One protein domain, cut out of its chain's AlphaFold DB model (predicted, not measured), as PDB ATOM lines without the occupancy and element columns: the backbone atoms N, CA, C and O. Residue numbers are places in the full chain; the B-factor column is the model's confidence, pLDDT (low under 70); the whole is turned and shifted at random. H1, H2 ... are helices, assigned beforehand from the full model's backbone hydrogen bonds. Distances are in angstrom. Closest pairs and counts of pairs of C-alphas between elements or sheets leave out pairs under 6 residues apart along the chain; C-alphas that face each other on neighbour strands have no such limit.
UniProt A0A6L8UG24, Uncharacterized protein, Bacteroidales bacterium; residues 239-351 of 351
ATOM      1  N   ASP A 239     143.188 141.440 179.295       88.31
ATOM      2  CA  ASP A 239     143.130 140.273 180.174       88.31
ATOM      3  C   ASP A 239     143.913 140.456 181.481       88.31
ATOM      4  O   ASP A 239     143.493 139.898 182.497       88.31
ATOM      5  N   ASP A 240     144.963 141.287 181.470       91.50
ATOM      6  CA  ASP A 240     145.754 141.659 182.653       91.50
ATOM      7  C   ASP A 240     145.043 142.706 183.525       91.50
ATOM      8  O   ASP A 240     145.359 142.866 184.706       91.50
ATOM      9  N   LEU A 241     144.074 143.432 182.958       92.88
ATOM     10  CA  LEU A 241     143.319 144.449 183.682       92.88
ATOM     11  C   LEU A 241     142.329 143.818 184.677       92.88
ATOM     12  O   LEU A 241     141.689 142.796 184.377       92.88
ATOM     13  N   PRO A 242     142.144 144.450 185.855       89.38
ATOM     14  CA  PRO A 242     141.212 143.966 186.858       89.38
ATOM     15  C   PRO A 242     139.776 143.992 186.330       89.38
ATOM     16  O   PRO A 242     139.393 144.843 185.526       89.38
ATOM     17  N   LYS A 243     138.955 143.068 186.829       88.44
ATOM     18  CA  LYS A 243     137.499 143.146 186.692       88.44
ATOM     19  C   LYS A 243     136.969 143.975 187.863       88.44
ATOM     20  O   LYS A 243     136.991 143.456 188.982       88.44
ATOM     21  N   PRO A 244     136.552 145.236 187.657       86.31
ATOM     22  CA  PRO A 244     136.049 146.041 188.759       86.31
ATOM     23  C   PRO A 244     134.775 145.410 189.327       86.31
ATOM     24  O   PRO A 244     133.932 144.899 188.589       86.31
ATOM     25  N   VAL A 245     134.648 145.443 190.652       91.31
ATOM     26  CA  VAL A 245     133.380 145.149 191.324       91.31
ATOM     27  C   VAL A 245     132.573 146.436 191.314       91.31
ATOM     28  O   VAL A 245     132.988 147.401 191.951       91.31
ATOM     29  N   ILE A 246     131.455 146.436 190.591       92.69
ATOM     30  CA  ILE A 246     130.544 147.577 190.471       92.69
ATOM     31  C   ILE A 246     129.250 147.253 191.206       92.69
ATOM     32  O   ILE A 246     128.778 146.115 191.183       92.69
ATOM     33  N   LEU A 247     128.705 148.248 191.893       93.44
ATOM     34  CA  LEU A 247     127.532 148.135 192.743       93.44
ATOM     35  C   LEU A 247     126.319 148.782 192.080       93.44
ATOM     36  O   LEU A 247     126.461 149.764 191.367       93.44
ATOM     37  N   SER A 248     125.126 148.279 192.380       90.81
ATOM     38  CA  SER A 248     123.835 148.928 192.132       90.81
ATOM     39  C   SER A 248     123.015 148.841 193.419       90.81
ATOM     40  O   SER A 248     122.678 147.761 193.901       90.81
ATOM     41  N   GLY A 249     122.808 149.981 194.082       89.19
ATOM     42  CA  GLY A 249     122.410 150.009 195.491       89.19
ATOM     43  C   GLY A 249     123.365 149.213 196.395       89.19
ATOM     44  O   GLY A 249     124.498 149.628 196.639       89.19
ATOM     45  N   LYS A 250     122.878 148.085 196.926       90.69
ATOM     46  CA  LYS A 250     123.639 147.164 197.793       90.69
ATOM     47  C   LYS A 250     124.129 145.912 197.062       90.69
ATOM     48  O   LYS A 250     124.901 145.152 197.643       90.69
ATOM     49  N   ASP A 251     123.675 145.706 195.834       92.50
ATOM     50  CA  ASP A 251     123.960 144.515 195.050       92.50
ATOM     51  C   ASP A 251     125.141 144.761 194.113       92.50
ATOM     52  O   ASP A 251     125.512 145.902 193.838       92.50
ATOM     53  N   THR A 252     125.754 143.686 193.627       94.06
ATOM     54  CA  THR A 252     126.836 143.747 192.640       94.06
ATOM     55  C   THR A 252     126.279 143.557 191.238       94.06
ATOM     56  O   THR A 252     125.557 142.591 191.007       94.06
ATOM     57  N   VAL A 253     126.680 144.414 190.302       92.69
ATOM     58  CA  VAL A 253     126.334 144.287 188.882       92.69
ATOM     59  C   VAL A 253     127.191 143.198 188.242       92.69
ATOM     60  O   VAL A 253     128.416 143.168 188.409       92.69
ATOM     61  N   GLN A 254     126.570 142.312 187.467       92.88
ATOM     62  CA  GLN A 254     127.297 141.371 186.631       92.88
ATOM     63  C   GLN A 254     128.036 142.116 185.510       92.88
ATOM     64  O   GLN A 254     127.435 142.654 184.580       92.88
ATOM     65  N   THR A 255     129.368 142.101 185.564       88.12
ATOM     66  CA  THR A 255     130.198 142.707 184.518       88.12
ATOM     67  C   THR A 255     130.279 141.823 183.263       88.12
ATOM     68  O   THR A 255     130.239 140.589 183.362       88.12
ATOM     69  N   PRO A 256     130.411 142.418 182.061       89.56
ATOM     70  CA  PRO A 256     130.519 141.666 180.814       89.56
ATOM     71  C   PRO A 256     131.734 140.734 180.775       89.56
ATOM     72  O   PRO A 256     132.820 141.053 181.260       89.56
ATOM     73  N   ALA A 257     131.584 139.588 180.107       87.44
ATOM     74  CA  ALA A 257     132.695 138.659 179.881       87.44
ATOM     75  C   ALA A 257     133.725 139.175 178.857       87.44
ATOM     76  O   ALA A 257     134.845 138.667 178.814       87.44
ATOM     77  N   ASP A 258     133.351 140.160 178.034       88.56
ATOM     78  CA  ASP A 258     134.209 140.763 177.011       88.56
ATOM     79  C   ASP A 258     135.421 141.460 177.656       88.56
ATOM     80  O   ASP A 258     135.230 142.438 178.377       88.56
ATOM     81  N   PRO A 259     136.670 141.027 177.398       89.06
ATOM     82  CA  PRO A 259     137.849 141.671 177.977       89.06
ATOM     83  C   PRO A 259     137.958 143.159 177.626       89.06
ATOM     84  O   PRO A 259     138.465 143.931 178.433       89.06
ATOM     85  N   VAL A 260     137.422 143.586 176.473       89.56
ATOM     86  CA  VAL A 260     137.430 144.999 176.049       89.56
ATOM     87  C   VAL A 260     136.706 145.896 177.053       89.56
ATOM     88  O   VAL A 260     137.124 147.030 177.258       89.56
ATOM     89  N   TYR A 261     135.692 145.382 177.756       91.06
ATOM     90  CA  TYR A 261     135.031 146.120 178.833       91.06
ATOM     91  C   TYR A 261     136.036 146.609 179.886       91.06
ATOM     92  O   TYR A 261     135.983 147.766 180.289       91.06
ATOM     93  N   ARG A 262     137.008 145.765 180.266       91.75
ATOM     94  CA  ARG A 262     138.014 146.100 181.288       91.75
ATOM     95  C   ARG A 262     138.934 147.241 180.865       91.75
ATOM     96  O   ARG A 262     139.463 147.928 181.732       91.75
ATOM     97  N   LEU A 263     139.115 147.433 179.556       92.75
ATOM     98  CA  LEU A 263     139.835 148.567 178.980       92.75
ATOM     99  C   LEU A 263     138.991 149.845 179.072       92.75
ATOM    100  O   LEU A 263     139.475 150.851 179.579       92.75
ATOM    101  N   CYS A 264     137.732 149.798 178.628       92.12
ATOM    102  CA  CYS A 264     136.837 150.960 178.621       92.12
ATOM    103  C   CYS A 264     136.636 151.545 180.027       92.12
ATOM    104  O   CYS A 264     136.756 152.754 180.218       92.12
ATOM    105  N   VAL A 265     136.417 150.683 181.024       92.06
ATOM    106  CA  VAL A 265     136.201 151.094 182.423       92.06
ATOM    107  C   VAL A 265     137.454 151.606 183.132       92.06
ATOM    108  O   VAL A 265     137.382 151.945 184.306       92.06
ATOM    109  N   GLN A 266     138.613 151.674 182.468       91.88
ATOM    110  CA  GLN A 266     139.743 152.430 183.023       91.88
ATOM    111  C   GLN A 266     139.521 153.944 182.940       91.88
ATOM    112  O   GLN A 266     140.135 154.679 183.714       91.88
ATOM    113  N   CYS A 267     138.666 154.383 182.009       91.81
ATOM    114  CA  CYS A 267     138.307 155.781 181.793       91.81
ATOM    115  C   CYS A 267     136.840 156.034 182.167       91.81
ATOM    116  O   CYS A 267     136.573 156.926 182.961       91.81
ATOM    117  N   HIS A 268     135.923 155.194 181.678       91.81
ATOM    118  CA  HIS A 268     134.486 155.274 181.959       91.81
ATOM    119  C   HIS A 268     134.140 154.454 183.203       91.81
ATOM    120  O   HIS A 268     133.546 153.378 183.115       91.81
ATOM    121  N   ALA A 269     134.647 154.903 184.349       89.75
ATOM    122  CA  ALA A 269     134.582 154.183 185.613       89.75
ATOM    123  C   ALA A 269     133.605 154.845 186.587       89.75
ATOM    124  O   ALA A 269     133.467 156.073 186.573       89.75
ATOM    125  N   PRO A 270     132.993 154.068 187.499       91.00
ATOM    126  CA  PRO A 270     132.255 154.655 188.604       91.00
ATOM    127  C   PRO A 270     133.190 155.453 189.504       91.00
ATOM    128  O   PRO A 270     134.412 155.279 189.503       91.00
ATOM    129  N   SER A 271     132.598 156.304 190.338       89.38
ATOM    130  CA  SER A 271     133.327 156.972 191.417       89.38
ATOM    131  C   SER A 271     134.040 155.966 192.333       89.38
ATOM    132  O   SER A 271     133.791 154.760 192.301       89.38
ATOM    133  N   VAL A 272     134.872 156.469 193.249       89.31
ATOM    134  CA  VAL A 272     135.598 155.657 194.248       89.31
ATOM    135  C   VAL A 272     134.703 154.761 195.119       89.31
ATOM    136  O   VAL A 272     135.196 153.842 195.764       89.31
ATOM    137  N   TRP A 273     133.391 155.000 195.133       92.12
ATOM    138  CA  TRP A 273     132.397 154.181 195.836       92.12
ATOM    139  C   TRP A 273     131.854 153.019 195.000       92.12
ATOM    140  O   TRP A 273     131.012 152.261 195.477       92.12
ATOM    141  N   HIS A 274     132.318 152.897 193.758       92.69
ATOM    142  CA  HIS A 274     131.988 151.847 192.802       92.69
ATOM    143  C   HIS A 274     130.495 151.760 192.460       92.69
ATOM    144  O   HIS A 274     130.017 150.699 192.070       92.69
ATOM    145  N   GLN A 275     129.742 152.852 192.610       92.44
ATOM    146  CA  GLN A 275     128.325 152.863 192.256       92.44
ATOM    147  C   GLN A 275     128.116 153.027 190.751       92.44
ATOM    148  O   GLN A 275     128.639 153.979 190.171       92.44
ATOM    149  N   ALA A 276     127.320 152.146 190.149       91.06
ATOM    150  CA  ALA A 276     126.928 152.230 188.753       91.06
ATOM    151  C   ALA A 276     126.251 153.575 188.452       91.06
ATOM    152  O   ALA A 276     125.419 154.055 189.227       91.06
ATOM    153  N   GLY A 277     126.617 154.188 187.327       85.88
ATOM    154  CA  GLY A 277     126.077 155.486 186.910       85.88
ATOM    155  C   GLY A 277     126.538 156.664 187.776       85.88
ATOM    156  O   GLY A 277     125.923 157.729 187.756       85.88
ATOM    157  N   SER A 278     127.599 156.483 188.573       86.81
ATOM    158  CA  SER A 278     128.268 157.595 189.250       86.81
ATOM    159  C   SER A 278     129.442 158.108 188.412       86.81
ATOM    160  O   SER A 278     130.208 157.312 187.886       86.81
ATOM    161  N   SER A 279     129.630 159.431 188.349       86.38
ATOM    162  CA  SER A 279     130.690 160.067 187.541       86.38
ATOM    163  C   SER A 279     130.538 159.774 186.032       86.38
ATOM    164  O   SER A 279     129.428 159.896 185.524       86.38
ATOM    165  N   ASP A 280     131.621 159.435 185.328       85.44
ATOM    166  CA  ASP A 280     131.662 159.128 183.883       85.44
ATOM    167  C   ASP A 280     131.332 157.649 183.566       85.44
ATOM    168  O   ASP A 280     131.613 157.132 182.483       85.44
ATOM    169  N   ASP A 281     130.770 156.924 184.536       87.06
ATOM    170  CA  ASP A 281     130.374 155.533 184.363       87.06
ATOM    171  C   ASP A 281     129.072 155.380 183.592       87.06
ATOM    172  O   ASP A 281     128.026 155.916 183.960       87.06
ATOM    173  N   HIS A 282     129.123 154.505 182.602       88.38
ATOM    174  CA  HIS A 282     127.974 154.064 181.830       88.38
ATOM    175  C   HIS A 282     127.813 152.541 181.907       88.38
ATOM    176  O   HIS A 282     127.425 151.893 180.931       88.38
ATOM    177  N   THR A 283     128.148 151.948 183.060       90.44
ATOM    178  CA  THR A 283     128.036 150.507 183.298       90.44
ATOM    179  C   THR A 283     126.609 150.028 183.035       90.44
ATOM    180  O   THR A 283     125.672 150.485 183.696       90.44
ATOM    181  N   PRO A 284     126.433 149.066 182.111       92.31
ATOM    182  CA  PRO A 284     125.135 148.467 181.865       92.31
ATOM    183  C   PRO A 284     124.620 147.724 183.101       92.31
ATOM    184  O   PRO A 284     125.277 146.817 183.615       92.31
ATOM    185  N   ALA A 285     123.429 148.096 183.553       92.25
ATOM    186  CA  ALA A 285     122.707 147.497 184.667       92.25
ATOM    187  C   ALA A 285     121.226 147.310 184.289       92.25
ATOM    188  O   ALA A 285     120.817 147.565 183.151       92.25
ATOM    189  N   GLY A 286     120.410 146.826 185.227       91.44
ATOM    190  CA  GLY A 286     118.979 146.643 184.993       91.44
ATOM    191  C   GLY A 286     118.725 145.662 183.847       91.44
ATOM    192  O   GLY A 286     119.194 144.526 183.873       91.44
ATOM    193  N   VAL A 287     117.997 146.088 182.811       91.06
ATOM    194  CA  VAL A 287     117.698 145.218 181.655       91.06
ATOM    195  C   VAL A 287     118.895 144.995 180.719       91.06
ATOM    196  O   VAL A 287     118.811 144.144 179.832       91.06
ATOM    197  N   HIS A 288     119.991 145.739 180.903       92.75
ATOM    198  CA  HIS A 288     121.216 145.635 180.104       92.75
ATOM    199  C   HIS A 288     122.412 145.072 180.882       92.75
ATOM    200  O   HIS A 288     123.530 145.052 180.367       92.75
ATOM    201  N   GLU A 289     122.193 144.588 182.104       93.50
ATOM    202  CA  GLU A 289     123.238 143.988 182.926       93.50
ATOM    203  C   GLU A 289     123.995 142.863 182.186       93.50
ATOM    204  O   GLU A 289     123.408 142.023 181.500       93.50
ATOM    205  N   GLY A 290     125.328 142.868 182.291       91.81
ATOM    206  CA  GLY A 290     126.208 141.897 181.632       91.81
ATOM    207  C   GLY A 290     126.480 142.139 180.139       91.81
ATOM    208  O   GLY A 290     127.266 141.393 179.542       91.81
ATOM    209  N   ILE A 291     125.890 143.166 179.517       92.75
ATOM    210  CA  ILE A 291     126.112 143.499 178.101       92.75
ATOM    211  C   ILE A 291     127.411 144.307 177.921       92.75
ATOM    212  O   ILE A 291     127.659 145.276 178.626       92.75
ATOM    213  N   SER A 292     128.256 143.922 176.956       91.56
ATOM    214  CA  SER A 292     129.490 144.663 176.621       91.56
ATOM    215  C   SER A 292     129.180 146.037 176.017       91.56
ATOM    216  O   SER A 292     128.262 146.153 175.205       91.56
ATOM    217  N   CYS A 293     130.009 147.047 176.302       91.31
ATOM    218  CA  CYS A 293     129.924 148.380 175.688       91.31
ATOM    219  C   CYS A 293     129.878 148.297 174.149       91.31
ATOM    220  O   CYS A 293     129.099 148.990 173.499       91.31
ATOM    221  N   MET A 294     130.651 147.368 173.575       90.62
ATOM    222  CA  MET A 294     130.770 147.145 172.128       90.62
ATOM    223  C   MET A 294     129.526 146.516 171.484       90.62
ATOM    224  O   MET A 294     129.446 146.409 170.260       90.62
ATOM    225  N   ALA A 295     128.558 146.053 172.279       92.44
ATOM    226  CA  ALA A 295     127.280 145.601 171.741       92.44
ATOM    227  C   ALA A 295     126.464 146.791 171.212       92.44
ATOM    228  O   ALA A 295     125.819 146.685 170.166       92.44
ATOM    229  N   CYS A 296     126.547 147.929 171.908       92.88
ATOM    230  CA  CYS A 296     125.815 149.139 171.560       92.88
ATOM    231  C   CYS A 296     126.684 150.143 170.801       92.88
ATOM    232  O   CYS A 296     126.232 150.701 169.805       92.88
ATOM    233  N   HIS A 297     127.928 150.333 171.229       92.56
ATOM    234  CA  HIS A 297     128.827 151.333 170.667       92.56
ATOM    235  C   HIS A 297     129.752 150.740 169.604       92.56
ATOM    236  O   HIS A 297     130.372 149.694 169.797       92.56
ATOM    237  N   GLU A 298     129.867 151.443 168.482       90.44
ATOM    238  CA  GLU A 298     130.849 151.147 167.450       90.44
ATOM    239  C   GLU A 298     132.271 151.488 167.930       90.44
ATOM    240  O   GLU A 298     132.465 152.487 168.639       90.44
ATOM    241  N   PRO A 299     133.288 150.704 167.517       88.50
ATOM    242  CA  PRO A 299     134.679 150.992 167.843       88.50
ATOM    243  C   PRO A 299     135.102 152.404 167.415       88.50
ATOM    244  O   PRO A 299     134.623 152.938 166.411       88.50
ATOM    245  N   HIS A 300     136.039 152.987 168.172       91.56
ATOM    246  CA  HIS A 300     136.713 154.278 167.939       91.56
ATOM    247  C   HIS A 300     135.830 155.537 167.995       91.56
ATOM    248  O   HIS A 300     136.296 156.547 168.511       91.56
ATOM    249  N   SER A 301     134.585 155.482 167.520       90.06
ATOM    250  CA  SER A 301     133.650 156.618 167.464       90.06
ATOM    251  C   SER A 301     132.692 156.705 168.653       90.06
ATOM    252  O   SER A 301     132.077 157.747 168.862       90.06
ATOM    253  N   ASN A 302     132.527 155.609 169.402       87.25
ATOM    254  CA  ASN A 302     131.462 155.421 170.393       87.25
ATOM    255  C   ASN A 302     130.049 155.625 169.807       87.25
ATOM    256  O   ASN A 302     129.083 155.861 170.534       87.25
ATOM    257  N   TYR A 303     129.899 155.530 168.484       90.12
ATOM    258  CA  TYR A 303     128.626 155.752 167.818       90.12
ATOM    259  C   TYR A 303     127.652 154.612 168.112       90.12
ATOM    260  O   TYR A 303     127.998 153.450 167.943       90.12
ATOM    261  N   GLN A 304     126.428 154.928 168.537       88.12
ATOM    262  CA  GLN A 304     125.469 153.919 169.011       88.12
ATOM    263  C   GLN A 304     124.244 153.717 168.108       88.12
ATOM    264  O   GLN A 304     123.412 152.849 168.371       88.12
ATOM    265  N   LYS A 305     124.092 154.514 167.043       85.88
ATOM    266  CA  LYS A 305     122.851 154.536 166.252       85.88
ATOM    267  C   LYS A 305     122.497 153.144 165.721       85.88
ATOM    268  O   LYS A 305     123.343 152.447 165.169       85.88
ATOM    269  N   ASN A 306     121.216 152.787 165.826       86.75
ATOM    270  CA  ASN A 306     120.651 151.491 165.428       86.75
ATOM    271  C   ASN A 306     121.167 150.290 166.247       86.75
ATOM    272  O   ASN A 306     120.898 149.145 165.886       86.75
ATOM    273  N   SER A 307     121.868 150.518 167.361       91.38
ATOM    274  CA  SER A 307     122.298 149.453 168.275       91.38
ATOM    275  C   SER A 307     121.137 148.602 168.779       91.38
ATOM    276  O   SER A 307     121.264 147.381 168.844       91.38
ATOM    277  N   CYS A 308     119.984 149.220 169.055       90.69
ATOM    278  CA  CYS A 308     118.793 148.512 169.512       90.69
ATOM    279  C   CYS A 308     118.381 147.402 168.545       90.69
ATOM    280  O   CYS A 308     118.054 146.308 168.992       90.69
ATOM    281  N   ASP A 309     118.444 147.643 167.231       90.00
ATOM    282  CA  ASP A 309     117.977 146.692 166.216       90.00
ATOM    283  C   ASP A 309     118.853 145.425 166.146       90.00
ATOM    284  O   ASP A 309     118.388 144.391 165.663       90.00
ATOM    285  N   LYS A 310     120.080 145.459 166.700       89.38
ATOM    286  CA  LYS A 310     120.948 144.272 166.847       89.38
ATOM    287  C   LYS A 310     120.294 143.195 167.732       89.38
ATOM    288  O   LYS A 310     120.550 142.008 167.536       89.38
ATOM    289  N   CYS A 311     119.419 143.596 168.660       88.88
ATOM    290  CA  CYS A 311     118.707 142.707 169.592       88.88
ATOM    291  C   CYS A 311     117.170 142.802 169.474       88.88
ATOM    292  O   CYS A 311     116.453 141.827 169.711       88.88
ATOM    293  N   HIS A 312     116.653 143.968 169.086       88.19
ATOM    294  CA  HIS A 312     115.241 144.332 169.048       88.19
ATOM    295  C   HIS A 312     114.826 144.754 167.634       88.19
ATOM    296  O   HIS A 312     114.651 145.934 167.360       88.19
ATOM    297  N   ALA A 313     114.590 143.795 166.735       78.62
ATOM    298  CA  ALA A 313     114.151 144.050 165.353       78.62
ATOM    299  C   ALA A 313     112.704 144.610 165.222       78.62
ATOM    300  O   ALA A 313     112.038 144.420 164.205       78.62
ATOM    301  N   GLY A 314     112.175 145.243 166.272       82.69
ATOM    302  CA  GLY A 314     110.799 145.707 166.405       82.69
ATOM    303  C   GLY A 314     110.417 145.846 167.878       82.69
ATOM    304  O   GLY A 314     111.176 146.370 168.689       82.69
ATOM    305  N   LYS A 315     109.242 145.338 168.250       84.50
ATOM    306  CA  LYS A 315     108.836 145.289 169.658       84.50
ATOM    307  C   LYS A 315     109.688 144.278 170.426       84.50
ATOM    308  O   LYS A 315     109.902 143.161 169.954       84.50
ATOM    309  N   SER A 316     110.133 144.653 171.623       82.06
ATOM    310  CA  SER A 316     110.820 143.740 172.535       82.06
ATOM    311  C   SER A 316     109.969 142.496 172.762       82.06
ATOM    312  O   SER A 316     108.763 142.583 173.000       82.06
ATOM    313  N   LYS A 317     110.596 141.319 172.709       80.81
ATOM    314  CA  LYS A 317     109.901 140.050 172.954       80.81
ATOM    315  C   LYS A 317     109.377 139.946 174.389       80.81
ATOM    316  O   LYS A 317     108.371 139.278 174.605       80.81
ATOM    317  N   ASN A 318     110.024 140.639 175.330       81.00
ATOM    318  CA  ASN A 318     109.707 140.563 176.755       81.00
ATOM    319  C   ASN A 318     108.495 141.434 177.111       81.00
ATOM    320  O   ASN A 318     107.540 140.937 177.696       81.00
ATOM    321  N   CYS A 319     108.496 142.711 176.713       83.00
ATOM    322  CA  CYS A 319     107.445 143.666 177.093       83.00
ATOM    323  C   CYS A 319     106.498 144.060 175.946       83.00
ATOM    324  O   CYS A 319     105.529 144.779 176.169       83.00
ATOM    325  N   ARG A 320     106.745 143.601 174.709       86.25
ATOM    326  CA  ARG A 320     105.967 143.943 173.498       86.25
ATOM    327  C   ARG A 320     105.878 145.452 173.209       86.25
ATOM    328  O   ARG A 320     104.988 145.886 172.472       86.25
ATOM    329  N   LEU A 321     106.811 146.242 173.740       87.06
ATOM    330  CA  LEU A 321     106.966 147.672 173.462       87.06
ATOM    331  C   LEU A 321     108.083 147.907 172.446       87.06
ATOM    332  O   LEU A 321     109.025 147.120 172.364       87.06
ATOM    333  N   ASP A 322     107.974 148.983 171.667       90.88
ATOM    334  CA  ASP A 322     109.090 149.451 170.845       90.88
ATOM    335  C   ASP A 322     110.071 150.201 171.749       90.88
ATOM    336  O   ASP A 322     109.805 151.319 172.188       90.88
ATOM    337  N   VAL A 323     111.197 149.555 172.052       88.94
ATOM    338  CA  VAL A 323     112.194 150.077 172.996       88.94
ATOM    339  C   VAL A 323     112.849 151.365 172.508       88.94
ATOM    340  O   VAL A 323     113.289 152.174 173.318       88.94
ATOM    341  N   ARG A 324     112.848 151.608 171.192       89.44
ATOM    342  CA  ARG A 324     113.464 152.793 170.575       89.44
ATOM    343  C   ARG A 324     112.676 154.065 170.860       89.44
ATOM    344  O   ARG A 324     113.228 155.152 170.763       89.44
ATOM    345  N   THR A 325     111.392 153.928 171.182       90.44
ATOM    346  CA  THR A 325     110.490 155.044 171.495       90.44
ATOM    347  C   THR A 325     110.170 155.135 172.984       90.44
ATOM    348  O   THR A 325     109.340 155.948 173.384       90.44
ATOM    349  N   MET A 326     110.764 154.268 173.810       89.81
ATOM    350  CA  MET A 326     110.591 154.337 175.257       89.81
ATOM    351  C   MET A 326     111.292 155.578 175.800       89.81
ATOM    352  O   MET A 326     112.313 156.013 175.268       89.81
ATOM    353  N   ASN A 327     110.737 156.138 176.876       91.31
ATOM    354  CA  ASN A 327     111.301 157.297 177.553       91.31
ATOM    355  C   ASN A 327     112.637 156.910 178.203       91.31
ATOM    356  O   ASN A 327     112.650 156.497 179.356       91.31
ATOM    357  N   THR A 328     113.721 157.002 177.434       93.06
ATOM    358  CA  THR A 328     115.104 156.701 177.824       93.06
ATOM    359  C   THR A 328     116.058 157.708 177.185       93.06
ATOM    360  O   THR A 328     115.689 158.378 176.212       93.06
ATOM    361  N   THR A 329     117.297 157.785 177.677       92.38
ATOM    362  CA  THR A 329     118.340 158.658 177.105       92.38
ATOM    363  C   THR A 329     118.698 158.328 175.652       92.38
ATOM    364  O   THR A 329     119.156 159.211 174.931       92.38
ATOM    365  N   TYR A 330     118.401 157.111 175.174       91.75
ATOM    366  CA  TYR A 330     118.502 156.761 173.750       91.75
ATOM    367  C   TYR A 330     117.512 157.555 172.886       91.75
ATOM    368  O   TYR A 330     117.881 158.065 171.829       91.75
ATOM    369  N   PHE A 331     116.252 157.655 173.325       91.44
ATOM    370  CA  PHE A 331     115.211 158.384 172.594       91.44
ATOM    371  C   PHE A 331     115.349 159.901 172.768       91.44
ATOM    372  O   PHE A 331     115.194 160.654 171.808       91.44
ATOM    373  N   SER A 332     115.639 160.351 173.992       93.38
ATOM    374  CA  SER A 332     115.827 161.763 174.323       93.38
ATOM    375  C   SER A 332     116.927 161.923 175.370       93.38
ATOM    376  O   SER A 332     116.721 161.468 176.495       93.38
ATOM    377  N   PRO A 333     118.030 162.644 175.086       91.00
ATOM    378  CA  PRO A 333     119.121 162.846 176.047       91.00
ATOM    379  C   PRO A 333     118.693 163.468 177.385       91.00
ATOM    380  O   PRO A 333     119.361 163.285 178.392       91.00
ATOM    381  N   SER A 334     117.571 164.192 177.411       93.69
ATOM    382  CA  SER A 334     116.995 164.797 178.620       93.69
ATOM    383  C   SER A 334     116.095 163.859 179.436       93.69
ATOM    384  O   SER A 334     115.482 164.292 180.415       93.69
ATOM    385  N   SER A 335     115.941 162.601 179.015       93.69
ATOM    386  CA  SER A 335     115.138 161.621 179.742       93.69
ATOM    387  C   SER A 335     115.705 161.377 181.139       93.69
ATOM    388  O   SER A 335     116.913 161.372 181.348       93.69
ATOM    389  N   LYS A 336     114.809 161.129 182.098       91.38
ATOM    390  CA  LYS A 336     115.184 160.750 183.466       91.38
ATOM    391  C   LYS A 336     115.648 159.295 183.576       91.38
ATOM    392  O   LYS A 336     116.252 158.946 184.582       91.38
ATOM    393  N   ASN A 337     115.346 158.470 182.574       92.25
ATOM    394  CA  ASN A 337     115.703 157.057 182.563       92.25
ATOM    395  C   ASN A 337     116.951 156.875 181.697       92.25
ATOM    396  O   ASN A 337     116.886 156.983 180.468       92.25
ATOM    397  N   ASP A 338     118.090 156.608 182.325       92.19
ATOM    398  CA  ASP A 338     119.330 156.344 181.603       92.19
ATOM    399  C   ASP A 338     119.265 154.973 180.915       92.19
ATOM    400  O   ASP A 338     118.976 153.958 181.546       92.19
ATOM    401  N   ILE A 339     119.543 154.928 179.611       93.00
ATOM    402  CA  ILE A 339     119.591 153.698 178.821       93.00
ATOM    403  C   ILE A 339     120.571 152.664 179.388       93.00
ATOM    404  O   ILE A 339     120.353 151.467 179.207       93.00
ATOM    405  N   HIS A 340     121.626 153.093 180.082       93.44
ATOM    406  CA  HIS A 340     122.608 152.181 180.662       93.44
ATOM    407  C   HIS A 340     122.061 151.443 181.884       93.44
ATOM    408  O   HIS A 340     122.386 150.275 182.073       93.44
ATOM    409  N   THR A 341     121.205 152.077 182.688       91.50
ATOM    410  CA  THR A 341     120.770 151.540 183.990       91.50
ATOM    411  C   THR A 341     119.274 151.243 184.081       91.50
ATOM    412  O   THR A 341     118.830 150.712 185.098       91.50
ATOM    413  N   VAL A 342     118.505 151.534 183.024       91.38
ATOM    414  CA  VAL A 342     117.048 151.359 182.994       91.38
ATOM    415  C   VAL A 342     116.614 149.951 183.421       91.38
ATOM    416  O   VAL A 342     117.112 148.926 182.947       91.38
ATOM    417  N   ALA A 343     115.629 149.905 184.310       89.69
ATOM    418  CA  ALA A 343     114.991 148.707 184.821       89.69
ATOM    419  C   ALA A 343     113.541 148.594 184.328       89.69
ATOM    420  O   ALA A 343     112.918 149.555 183.873       89.69
ATOM    421  N   CYS A 344     112.956 147.401 184.460       88.31
ATOM    422  CA  CYS A 344     111.553 147.170 184.101       88.31
ATOM    423  C   CYS A 344     110.602 148.137 184.827       88.31
ATOM    424  O   CYS A 344     109.661 148.642 184.220       88.31
ATOM    425  N   THR A 345     110.863 148.426 186.104       88.31
ATOM    426  CA  THR A 345     110.035 149.302 186.951       88.31
ATOM    427  C   THR A 345     110.052 150.770 186.536       88.31
ATOM    428  O   THR A 345     109.150 151.510 186.909       88.31
ATOM    429  N   ASP A 346     111.034 151.198 185.741       86.56
ATOM    430  CA  ASP A 346     111.129 152.593 185.286       86.56
ATOM    431  C   ASP A 346     110.140 152.899 184.155       86.56
ATOM    432  O   ASP A 346     109.846 154.055 183.848       86.56
ATOM    433  N   CYS A 347     109.643 151.847 183.503       79.44
ATOM    434  CA  CYS A 347     108.734 151.932 182.363       79.44
ATOM    435  C   CYS A 347     107.417 151.176 182.584       79.44
ATOM    436  O   CYS A 347     106.474 151.347 181.809       79.44
ATOM    437  N   HIS A 348     107.352 150.340 183.617       81.38
ATOM    438  CA  HIS A 348     106.167 149.606 184.020       81.38
ATOM    439  C   HIS A 348     105.825 149.995 185.456       81.38
ATOM    440  O   HIS A 348     106.594 149.711 186.374       81.38
ATOM    441  N   GLU A 349     104.668 150.632 185.650       73.00
ATOM    442  CA  GLU A 349     104.093 150.755 186.991       73.00
ATOM    443  C   GLU A 349     103.951 149.349 187.586       73.00
ATOM    444  O   GLU A 349     103.629 148.405 186.859       73.00
ATOM    445  N   GLN A 350     104.272 149.213 188.876       56.62
ATOM    446  CA  GLN A 350     104.306 147.932 189.585       56.62
ATOM    447  C   GLN A 350     103.062 147.099 189.245       56.62
ATOM    448  O   GLN A 350     101.939 147.520 189.524       56.62
ATOM    449  N   MET A 351     103.282 145.950 188.600       46.81
ATOM    450  CA  MET A 351     102.243 144.945 188.361       46.81
ATOM    451  C   MET A 351     101.949 144.154 189.627       46.81
ATOM    452  O   MET A 351     102.925 143.823 190.342       46.81
TER     453      MET A 351
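Overview. This is residues 239 to 351 of the 351 residues of an uncharacterized protein of Bacteroidales bacterium (UniProt A0A6L8UG24). There is little regular structure here: the body is wound almost wholly from loops, with three short helices, H1, H2 and H3, in a row along one side. Residues 239 to 258 fold out and back near residue 250 toward the H1 end, and residues 311 to 351 loop about toward the H3 end. The printed part has 113 residues, 14 in named helices, with no named strand: all helix, compact, radius of gyration of the C-alphas 14.3 A, spans 41 by 32 by 25 A.

Along the chain. Find C-alpha 259 at (137.849, 141.671, 177.977); H1 runs from there to residue 264, 9.4 A. H2 is residues 293 to 296, and H3, residues 307 to 310, ends at (120.948, 144.272, 166.847).

Arrangement. H2 and H3 only just touch, with 3 pairs of C-alphas within 8 A, the closest Cys 296 and Ser 307 at 4.8 A. H1 and H2 are close but not clearly touching; their closest C-alphas, Tyr 261 and Cys 293, are 6.4 A apart. H1 and H3 are apart. In H1, 1 of 2 O i to N i+4 pairs is within hydrogen-bond range; H2 and H3 are too short for such a pair.

Size, cuts and confidence. Look to Asp 240 and Met 351 for the farthest C-alphas, 44.0 A apart. The printed part has no cut; the link H1 to H2 is long, 28 residues. Confidence is low at residues 350 to 351.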